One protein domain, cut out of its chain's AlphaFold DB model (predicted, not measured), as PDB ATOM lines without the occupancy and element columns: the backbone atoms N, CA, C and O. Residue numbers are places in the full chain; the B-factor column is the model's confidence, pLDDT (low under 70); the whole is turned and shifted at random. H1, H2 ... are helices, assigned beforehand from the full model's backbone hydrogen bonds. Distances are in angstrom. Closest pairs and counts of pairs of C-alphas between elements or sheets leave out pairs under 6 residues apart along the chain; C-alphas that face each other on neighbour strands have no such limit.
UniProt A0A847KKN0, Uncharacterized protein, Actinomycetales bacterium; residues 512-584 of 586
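What this domain is: This is residues 512 to 584 of the 586 residues of an uncharacterized protein of Actinomycetales bacterium (UniProt A0A847KKN0). Three helices form a small elongated bundle, their centres making a triangle: H1 and H2 are a helical hairpin, and the longest helix, H3, runs alongside both, the same way as H2. Residues 550 to 563 fold back along the bundle as a long link from the end of H2 to the start of H3. The printed part has 73 residues, with three named helices in the order H1, H2, H3 and no named strand, an all-helix domain. It is compact, with a radius of gyration of the C-alphas of 11.8 A, and spans 37 by 21 by 17 A.

How they stand to each other: H3, residues 564 to 583, touches H1, residues 512 to 526, with residues 568 to 575 alone. The closest C-alphas, of Leu 520 and Leu 568, are 6.5 A apart; the two helices run opposite ways at a steep tilt of 38 degrees. H3 only just touches H2, residues 533 to 549, with 3 pairs of C-alphas within 8 A; H3 does so with residue 564 alone and H2 with residues 533 to 537 alone. Their closest C-alphas, of Pro 533 and Ala 564, are 5.9 A apart, and the helices run the same way at a shallow tilt of 18 degrees. In the hairpin, residues 512 to 516 of H1 alone touch residues 543 to 547 of H2 alone. The closest C-alphas, of Pro 512 and Leu 547, are 5.7 A apart, and the tilt is a shallow 21 degrees, opposite ways. Every O i to N i+4 pair is within hydrogen-bond range in H2 and H3, and 10 of 11 are in H1.

Where its parts are: H3 is 28.4 A long, from C-alpha 564 to C-alpha 583 at (-4.007, 85.163, -7.043). H2 is 24.4 A long, and H1 is 21.5 A long, beginning at C-alpha 512 at (-3.041, 84.470, 8.431).

The domain as a whole: The C-alphas of Gly 530 and Gly 584, the two farthest apart, are 37.8 A apart. The printed part has no cut. H1 to H2 is a short link of 6 residues; H2 to H3 is a long link of 14. The mean pLDDT of the printed part is 91.8, and residues 583 to 584 are under 70.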
ATOM      1  N   PRO A 512      -4.334  84.975   7.955       93.50
ATOM      2  CA  PRO A 512      -3.041  84.470   8.431       93.50
ATOM      3  C   PRO A 512      -1.862  84.741   7.481       93.50
ATOM      4  O   PRO A 512      -0.715  84.817   7.925       93.50
ATOM      5  N   LEU A 513      -2.125  84.876   6.176       93.00
ATOM      6  CA  LEU A 513      -1.111  85.192   5.167       93.00
ATOM      7  C   LEU A 513      -0.750  86.679   5.200       93.00
ATOM      8  O   LEU A 513       0.430  87.018   5.127       93.00
ATOM      9  N   VAL A 514      -1.746  87.549   5.389       93.06
ATOM     10  CA  VAL A 514      -1.536  88.986   5.628       93.06
ATOM     11  C   VAL A 514      -0.727  89.205   6.909       93.06
ATOM     12  O   VAL A 514       0.256  89.945   6.889       93.06
ATOM     13  N   ASP A 515      -1.079  88.501   7.986       95.44
ATOM     14  CA  ASP A 515      -0.393  88.591   9.278       95.44
ATOM     15  C   ASP A 515       1.075  88.158   9.180       95.44
ATOM     16  O   ASP A 515       1.958  88.831   9.713       95.44
ATOM     17  N   LEU A 516       1.358  87.045   8.485       96.56
ATOM     18  CA  LEU A 516       2.737  86.609   8.260       96.56
ATOM     19  C   LEU A 516       3.512  87.641   7.430       96.56
ATOM     20  O   LEU A 516       4.644  87.951   7.793       96.56
ATOM     21  N   ARG A 517       2.927  88.194   6.355       95.56
ATOM     22  CA  ARG A 517       3.589  89.220   5.527       95.56
ATOM     23  C   ARG A 517       3.987  90.429   6.369       95.56
ATOM     24  O   ARG A 517       5.156  90.804   6.362       95.56
ATOM     25  N   ALA A 518       3.043  90.999   7.118       96.00
ATOM     26  CA  ALA A 518       3.299  92.169   7.956       96.00
ATOM     27  C   ALA A 518       4.374  91.886   9.018       96.00
ATOM     28  O   ALA A 518       5.253  92.713   9.272       96.00
ATOM     29  N   TRP A 519       4.341  90.691   9.615       97.19
ATOM     30  CA  TRP A 519       5.346  90.279  10.587       97.19
ATOM     31  C   TRP A 519       6.742  90.129   9.969       97.19
ATOM     32  O   TRP A 519       7.711  90.654  10.520       97.19
ATOM     33  N   LEU A 520       6.851  89.445   8.823       97.38
ATOM     34  CA  LEU A 520       8.117  89.265   8.107       97.38
ATOM     35  C   LEU A 520       8.702  90.612   7.677       97.38
ATOM     36  O   LEU A 520       9.882  90.852   7.926       97.38
ATOM     37  N   GLN A 521       7.877  91.496   7.112       95.69
ATOM     38  CA  GLN A 521       8.285  92.836   6.696       95.69
ATOM     39  C   GLN A 521       8.859  93.626   7.879       95.69
ATOM     40  O   GLN A 521      10.013  94.043   7.839       95.69
ATOM     41  N   GLY A 522       8.130  93.719   8.997       95.62
ATOM     42  CA  GLY A 522       8.625  94.444  10.170       95.62
ATOM     43  C   GLY A 522       9.911  93.852  10.768       95.62
ATOM     44  O   GLY A 522      10.696  94.569  11.394       95.62
ATOM     45  N   ARG A 523      10.153  92.542  10.612       96.12
ATOM     46  CA  ARG A 523      11.427  91.908  11.000       96.12
ATOM     47  C   ARG A 523      12.549  92.226  10.015       96.12
ATOM     48  O   ARG A 523      13.667  92.461  10.464       96.12
ATOM     49  N   ALA A 524      12.256  92.253   8.719       96.06
ATOM     50  CA  ALA A 524      13.218  92.606   7.686       96.06
ATOM     51  C   ALA A 524      13.670  94.069   7.801       96.06
ATOM     52  O   ALA A 524      14.863  94.328   7.695       96.06
ATOM     53  N   GLU A 525      12.758  95.002   8.085       95.56
ATOM     54  CA  GLU A 525      13.047  96.437   8.264       95.56
ATOM     55  C   GLU A 525      14.046  96.679   9.405       95.56
ATOM     56  O   GLU A 525      15.093  97.298   9.212       95.56
ATOM     57  N   ARG A 526      13.767  96.114  10.589       94.81
ATOM     58  CA  ARG A 526      14.586  96.298  11.803       94.81
ATOM     59  C   ARG A 526      15.871  95.472  11.838       94.81
ATOM     60  O   ARG A 526      16.777  95.796  12.601       94.81
ATOM     61  N   GLY A 527      15.915  94.375  11.091       94.50
ATOM     62  CA  GLY A 527      16.980  93.384  11.166       94.50
ATOM     63  C   GLY A 527      16.864  92.421  12.355       94.50
ATOM     64  O   GLY A 527      16.057  92.595  13.276       94.50
ATOM     65  N   VAL A 528      17.678  91.360  12.328       94.50
ATOM     66  CA  VAL A 528      17.640  90.269  13.326       94.50
ATOM     67  C   VAL A 528      18.895  90.128  14.188       94.50
ATOM     68  O   VAL A 528      18.878  89.324  15.118       94.50
ATOM     69  N   ALA A 529      19.956  90.910  13.959       88.25
ATOM     70  CA  ALA A 529      21.227  90.769  14.685       88.25
ATOM     71  C   ALA A 529      21.105  90.960  16.214       88.25
ATOM     72  O   ALA A 529      21.865  90.362  16.971       88.25
ATOM     73  N   GLY A 530      20.139  91.765  16.675       81.12
ATOM     74  CA  GLY A 530      19.858  91.988  18.102       81.12
ATOM     75  C   GLY A 530      18.709  91.151  18.677       81.12
ATOM     76  O   GLY A 530      18.376  91.296  19.852       81.12
ATOM     77  N   ALA A 531      18.057  90.308  17.871       85.44
ATOM     78  CA  ALA A 531      16.901  89.529  18.303       85.44
ATOM     79  C   ALA A 531      17.324  88.197  18.940       85.44
ATOM     80  O   ALA A 531      18.284  87.567  18.507       85.44
ATOM     81  N   ASN A 532      16.561  87.710  19.927       89.81
ATOM     82  CA  ASN A 532      16.752  86.357  20.455       89.81
ATOM     83  C   ASN A 532      16.344  85.315  19.384       89.81
ATOM     84  O   ASN A 532      15.149  85.219  19.069       89.81
ATOM     85  N   PRO A 533      17.277  84.489  18.862       87.81
ATOM     86  CA  PRO A 533      16.981  83.556  17.773       87.81
ATOM     87  C   PRO A 533      15.970  82.466  18.143       87.81
ATOM     88  O   PRO A 533      15.261  81.952  17.279       87.81
ATOM     89  N   ALA A 534      15.885  82.076  19.419       89.06
ATOM     90  CA  ALA A 534      14.895  81.103  19.877       89.06
ATOM     91  C   ALA A 534      13.486  81.713  19.901       89.06
ATOM     92  O   ALA A 534      12.545  81.099  19.406       89.06
ATOM     93  N   ALA A 535      13.352  82.943  20.407       91.81
ATOM     94  CA  ALA A 535      12.068  83.641  20.450       91.81
ATOM     95  C   ALA A 535      11.518  83.911  19.041       91.81
ATOM     96  O   ALA A 535      10.342  83.660  18.783       91.81
ATOM     97  N   LEU A 536      12.381  84.342  18.113       93.00
ATOM     98  CA  LEU A 536      12.003  84.577  16.717       93.00
ATOM     99  C   LEU A 536      11.494  83.296  16.045       93.00
ATOM    100  O   LEU A 536      10.463  83.323  15.377       93.00
ATOM    101  N   ARG A 537      12.170  82.162  16.266       93.81
ATOM    102  CA  ARG A 537      11.738  80.860  15.735       93.81
ATOM    103  C   ARG A 537      10.383  80.424  16.281       93.81
ATOM    104  O   ARG A 537       9.547  79.970  15.509       93.81
ATOM    105  N   VAL A 538      10.150  80.585  17.586       95.12
ATOM    106  CA  VAL A 538       8.855  80.263  18.212       95.12
ATOM    107  C   VAL A 538       7.731  81.107  17.611       95.12
ATOM    108  O   VAL A 538       6.646  80.593  17.328       95.12
ATOM    109  N   GLU A 539       7.990  82.393  17.386       95.94
ATOM    110  CA  GLU A 539       7.020  83.304  16.789       95.94
ATOM    111  C   GLU A 539       6.726  82.948  15.324       95.94
ATOM    112  O   GLU A 539       5.559  82.819  14.948       95.94
ATOM    113  N   LEU A 540       7.760  82.672  14.525       96.62
ATOM    114  CA  LEU A 540       7.606  82.213  13.143       96.62
ATOM    115  C   LEU A 540       6.825  80.890  13.063       96.62
ATOM    116  O   LEU A 540       5.890  80.763  12.272       96.62
ATOM    117  N   ALA A 541       7.141  79.925  13.932       96.50
ATOM    118  CA  ALA A 541       6.434  78.647  14.015       96.50
ATOM    119  C   ALA A 541       4.945  78.823  14.365       96.50
ATOM    120  O   ALA A 541       4.097  78.045  13.925       96.50
ATOM    121  N   ARG A 542       4.585  79.851  15.147       97.44
ATOM    122  CA  ARG A 542       3.181  80.202  15.416       97.44
ATOM    123  C   ARG A 542       2.473  80.680  14.144       97.44
ATOM    124  O   ARG A 542       1.377  80.196  13.872       97.44
ATOM    125  N   HIS A 543       3.094  81.557  13.350       97.75
ATOM    126  CA  HIS A 543       2.518  81.999  12.073       97.75
ATOM    127  C   HIS A 543       2.372  80.839  11.077       97.75
ATOM    128  O   HIS A 543       1.300  80.655  10.501       97.75
ATOM    129  N   HIS A 544       3.397  79.990  10.938       97.25
ATOM    130  CA  HIS A 544       3.321  78.800  10.080       97.25
ATOM    131  C   HIS A 544       2.203  77.840  10.519       97.25
ATOM    132  O   HIS A 544       1.457  77.338   9.681       97.25
ATOM    133  N   ARG A 545       2.015  77.621  11.829       96.94
ATOM    134  CA  ARG A 545       0.897  76.814  12.352       96.94
ATOM    135  C   ARG A 545      -0.474  77.403  12.020       96.94
ATOM    136  O   ARG A 545      -1.361  76.642  11.644       96.94
ATOM    137  N   ALA A 546      -0.643  78.722  12.125       95.44
ATOM    138  CA  ALA A 546      -1.894  79.389  11.757       95.44
ATOM    139  C   ALA A 546      -2.217  79.216  10.262       95.44
ATOM    140  O   ALA A 546      -3.355  78.926   9.904       95.44
ATOM    141  N   LEU A 547      -1.203  79.302   9.395       95.19
ATOM    142  CA  LEU A 547      -1.346  79.050   7.958       95.19
ATOM    143  C   LEU A 547      -1.730  77.599   7.658       95.19
ATOM    144  O   LEU A 547      -2.645  77.361   6.871       95.19
ATOM    145  N   ARG A 548      -1.106  76.622   8.330       94.31
ATOM    146  CA  ARG A 548      -1.497  75.209   8.197       94.31
ATOM    147  C   ARG A 548      -2.936  74.962   8.644       94.31
ATOM    148  O   ARG A 548      -3.653  74.229   7.971       94.31
ATOM    149  N   ALA A 549      -3.369  75.591   9.737       92.56
ATOM    150  CA  ALA A 549      -4.754  75.511  10.202       92.56
ATOM    151  C   ALA A 549      -5.752  76.116   9.193       92.56
ATOM    152  O   ALA A 549      -6.889  75.664   9.120       92.56
ATOM    153  N   ALA A 550      -5.311  77.077   8.375       89.81
ATOM    154  CA  ALA A 550      -6.071  77.645   7.261       89.81
ATOM    155  C   ALA A 550      -5.955  76.842   5.944       89.81
ATOM    156  O   ALA A 550      -6.377  77.322   4.896       89.81
ATOM    157  N   GLY A 551      -5.374  75.635   5.973       89.44
ATOM    158  CA  GLY A 551      -5.246  74.751   4.807       89.44
ATOM    159  C   GLY A 551      -3.971  74.940   3.976       89.44
ATOM    160  O   GLY A 551      -3.751  74.202   3.018       89.44
ATOM    161  N   LEU A 552      -3.079  75.868   4.346       90.00
ATOM    162  CA  LEU A 552      -1.819  76.124   3.637       90.00
ATOM    163  C   LEU A 552      -0.693  75.231   4.183       90.00
ATOM    164  O   LEU A 552       0.231  75.684   4.859       90.00
ATOM    165  N   ALA A 553      -0.780  73.930   3.893       89.38
ATOM    166  CA  ALA A 553       0.102  72.893   4.448       89.38
ATOM    167  C   ALA A 553       1.593  73.031   4.070       89.38
ATOM    168  O   ALA A 553       2.443  72.445   4.738       89.38
ATOM    169  N   VAL A 554       1.923  73.818   3.037       89.88
ATOM    170  CA  VAL A 554       3.306  74.049   2.575       89.88
ATOM    171  C   VAL A 554       4.192  74.735   3.628       89.88
ATOM    172  O   VAL A 554       5.412  74.581   3.610       89.88
ATOM    173  N   PHE A 555       3.601  75.461   4.583       93.19
ATOM    174  CA  PHE A 555       4.337  76.090   5.680       93.19
ATOM    175  C   PHE A 555       4.671  75.066   6.773       93.19
ATOM    176  O   PHE A 555       3.880  74.837   7.687       93.19
ATOM    177  N   GLY A 556       5.853  74.450   6.695       92.12
ATOM    178  CA  GLY A 556       6.366  73.494   7.687       92.12
ATOM    179  C   GLY A 556       6.861  74.128   8.996       92.12
ATOM    180  O   GLY A 556       6.803  75.343   9.184       92.12
ATOM    181  N   GLU A 557       7.336  73.303   9.934       92.81
ATOM    182  CA  GLU A 557       8.077  73.808  11.100       92.81
ATOM    183  C   GLU A 557       9.396  74.465  10.651       92.81
ATOM    184  O   GLU A 557      10.072  73.911   9.779       92.81
ATOM    185  N   PRO A 558       9.773  75.636  11.203       92.38
ATOM    186  CA  PRO A 558      11.050  76.270  10.889       92.38
ATOM    187  C   PRO A 558      12.238  75.360  11.223       92.38
ATOM    188  O   PRO A 558      12.296  74.776  12.305       92.38
ATOM    189  N   ASP A 559      13.201  75.278  10.305       89.94
ATOM    190  CA  ASP A 559      14.421  74.484  10.464       89.94
ATOM    191  C   ASP A 559      15.215  74.957  11.699       89.94
ATOM    192  O   ASP A 559      15.621  76.123  11.758       89.94
ATOM    193  N   PRO A 560      15.443  74.092  12.707       86.62
ATOM    194  CA  PRO A 560      16.122  74.494  13.930       86.62
ATOM    195  C   PRO A 560      17.608  74.806  13.725       86.62
ATOM    196  O   PRO A 560      18.175  75.472  14.593       86.62
ATOM    197  N   ALA A 561      18.218  74.329  12.635       88.50
ATOM    198  CA  ALA A 561      19.628  74.538  12.314       88.50
ATOM    199  C   ALA A 561      19.879  75.798  11.466       88.50
ATOM    200  O   ALA A 561      21.024  76.229  11.353       88.50
ATOM    201  N   ALA A 562      18.833  76.387  10.881       89.50
ATOM    202  CA  ALA A 562      18.954  77.580  10.054       89.50
ATOM    203  C   ALA A 562      19.074  78.858  10.901       89.50
ATOM    204  O   ALA A 562      18.437  79.010  11.950       89.50
ATOM    205  N   GLU A 563      19.864  79.811  10.412       92.94
ATOM    206  CA  GLU A 563      19.983  81.132  11.025       92.94
ATOM    207  C   GLU A 563      18.674  81.931  10.891       92.94
ATOM    208  O   GLU A 563      17.887  81.737   9.963       92.94
ATOM    209  N   ALA A 564      18.439  82.877  11.806       93.81
ATOM    210  CA  ALA A 564      17.196  83.653  11.835       93.81
ATOM    211  C   ALA A 564      16.934  84.411  10.521       93.81
ATOM    212  O   ALA A 564      15.812  84.395  10.021       93.81
ATOM    213  N   ALA A 565      17.965  85.035   9.942       95.81
ATOM    214  CA  ALA A 565      17.858  85.750   8.671       95.81
ATOM    215  C   ALA A 565      17.496  84.808   7.510       95.81
ATOM    216  O   ALA A 565      16.643  85.133   6.686       95.81
ATOM    217  N   GLU A 566      18.093  83.612   7.476       95.75
ATOM    218  CA  GLU A 566      17.784  82.597   6.468       95.75
ATOM    219  C   GLU A 566      16.336  82.102   6.585       95.75
ATOM    220  O   GLU A 566      15.657  81.936   5.570       95.75
ATOM    221  N   LEU A 567      15.827  81.920   7.807       95.62
ATOM    222  CA  LEU A 567      14.428  81.553   8.031       95.62
ATOM    223  C   LEU A 567      13.459  82.612   7.488       95.62
ATOM    224  O   LEU A 567      12.480  82.244   6.842       95.62
ATOM    225  N   LEU A 568      13.746  83.906   7.681       96.88
ATOM    226  CA  LEU A 568      12.921  84.984   7.122       96.88
ATOM    227  C   LEU A 568      12.904  84.953   5.588       96.88
ATOM    228  O   LEU A 568      11.830  85.025   4.996       96.88
ATOM    229  N   LEU A 569      14.066  84.780   4.945       97.50
ATOM    230  CA  LEU A 569      14.174  84.689   3.482       97.50
ATOM    231  C   LEU A 569      13.405  83.478   2.927       97.50
ATOM    232  O   LEU A 569      12.667  83.604   1.950       97.50
ATOM    233  N   ARG A 570      13.533  82.306   3.568       95.81
ATOM    234  CA  ARG A 570      12.807  81.084   3.174       95.81
ATOM    235  C   ARG A 570      11.291  81.255   3.328       95.81
ATOM    236  O   ARG A 570      10.546  80.908   2.413       95.81
ATOM    237  N   SER A 571      10.832  81.809   4.450       96.81
ATOM    238  CA  SER A 571       9.406  82.054   4.695       96.81
ATOM    239  C   SER A 571       8.821  83.101   3.751       96.81
ATOM    240  O   SER A 571       7.703  82.912   3.272       96.81
ATOM    241  N   GLN A 572       9.575  84.153   3.423       97.12
ATOM    242  CA  GLN A 572       9.148  85.157   2.451       97.12
ATOM    243  C   GLN A 572       9.012  84.561   1.047       97.12
ATOM    244  O   GLN A 572       8.001  84.786   0.388       97.12
ATOM    245  N   PHE A 573       9.966  83.731   0.611       95.38
ATOM    246  CA  PHE A 573       9.859  83.036  -0.674       95.38
ATOM    247  C   PHE A 573       8.612  82.136  -0.743       95.38
ATOM    248  O   PHE A 573       7.882  82.159  -1.735       95.38
ATOM    249  N   LEU A 574       8.325  81.374   0.321       93.44
ATOM    250  CA  LEU A 574       7.107  80.556   0.400       93.44
ATOM    251  C   LEU A 574       5.835  81.409   0.370       93.44
ATOM    252  O   LEU A 574       4.878  81.055  -0.318       93.44
ATOM    253  N   LEU A 575       5.827  82.543   1.075       94.06
ATOM    254  CA  LEU A 575       4.712  83.486   1.056       94.06
ATOM    255  C   LEU A 575       4.458  84.029  -0.352       94.06
ATOM    256  O   LEU A 575       3.308  84.043  -0.791       94.06
ATOM    257  N   MET A 576       5.508  84.413  -1.084       91.81
ATOM    258  CA  MET A 576       5.401  84.852  -2.480       91.81
ATOM    259  C   MET A 576       4.829  83.740  -3.370       91.81
ATOM    260  O   MET A 576       3.889  83.979  -4.124       91.81
ATOM    261  N   GLN A 577       5.342  82.512  -3.241       88.81
ATOM    262  CA  GLN A 577       4.909  81.358  -4.035       88.81
ATOM    263  C   GLN A 577       3.423  81.035  -3.818       88.81
ATOM    264  O   GLN A 577       2.695  80.781  -4.776       88.81
ATOM    265  N   VAL A 578       2.968  81.059  -2.563       88.38
ATOM    266  CA  VAL A 578       1.560  80.819  -2.214       88.38
ATOM    267  C   VAL A 578       0.675  81.971  -2.667       88.38
ATOM    268  O   VAL A 578      -0.426  81.729  -3.150       88.38
ATOM    269  N   THR A 579       1.153  83.212  -2.558       85.69
ATOM    270  CA  THR A 579       0.405  84.379  -3.042       85.69
ATOM    271  C   THR A 579       0.139  84.246  -4.538       85.69
ATOM    272  O   THR A 579      -1.017  84.300  -4.936       85.69
ATOM    273  N   VAL A 580       1.166  83.952  -5.343       79.62
ATOM    274  CA  VAL A 580       1.018  83.737  -6.795       79.62
ATOM    275  C   VAL A 580       0.068  82.581  -7.114       79.62
ATOM    276  O   VAL A 580      -0.748  82.700  -8.026       79.62
ATOM    277  N   ALA A 581       0.131  81.492  -6.344       78.56
ATOM    278  CA  ALA A 581      -0.771  80.355  -6.513       78.56
ATOM    279  C   ALA A 581      -2.244  80.706  -6.228       78.56
ATOM    280  O   ALA A 581      -3.131  80.196  -6.904       78.56
ATOM    281  N   LEU A 582      -2.507  81.576  -5.246       76.81
ATOM    282  CA  LEU A 582      -3.858  81.993  -4.857       76.81
ATOM    283  C   LEU A 582      -4.426  83.101  -5.751       76.81
ATOM    284  O   LEU A 582      -5.631  83.141  -5.974       76.81
ATOM    285  N   THR A 583      -3.578  84.012  -6.235       69.56
ATOM    286  CA  THR A 583      -4.007  85.163  -7.043       69.56
ATOM    287  C   THR A 583      -3.919  84.916  -8.546       69.56
ATOM    288  O   THR A 583      -4.274  85.805  -9.308       69.56
ATOM    289  N   GLY A 584      -3.448  83.739  -8.979       56.09
ATOM    290  CA  GLY A 584      -3.382  83.360 -10.393       56.09
ATOM    291  C   GLY A 584      -2.345  84.136 -11.207       56.09
ATOM    292  O   GLY A 584      -2.629  84.452 -12.352       56.09
TER     293      GLY A 584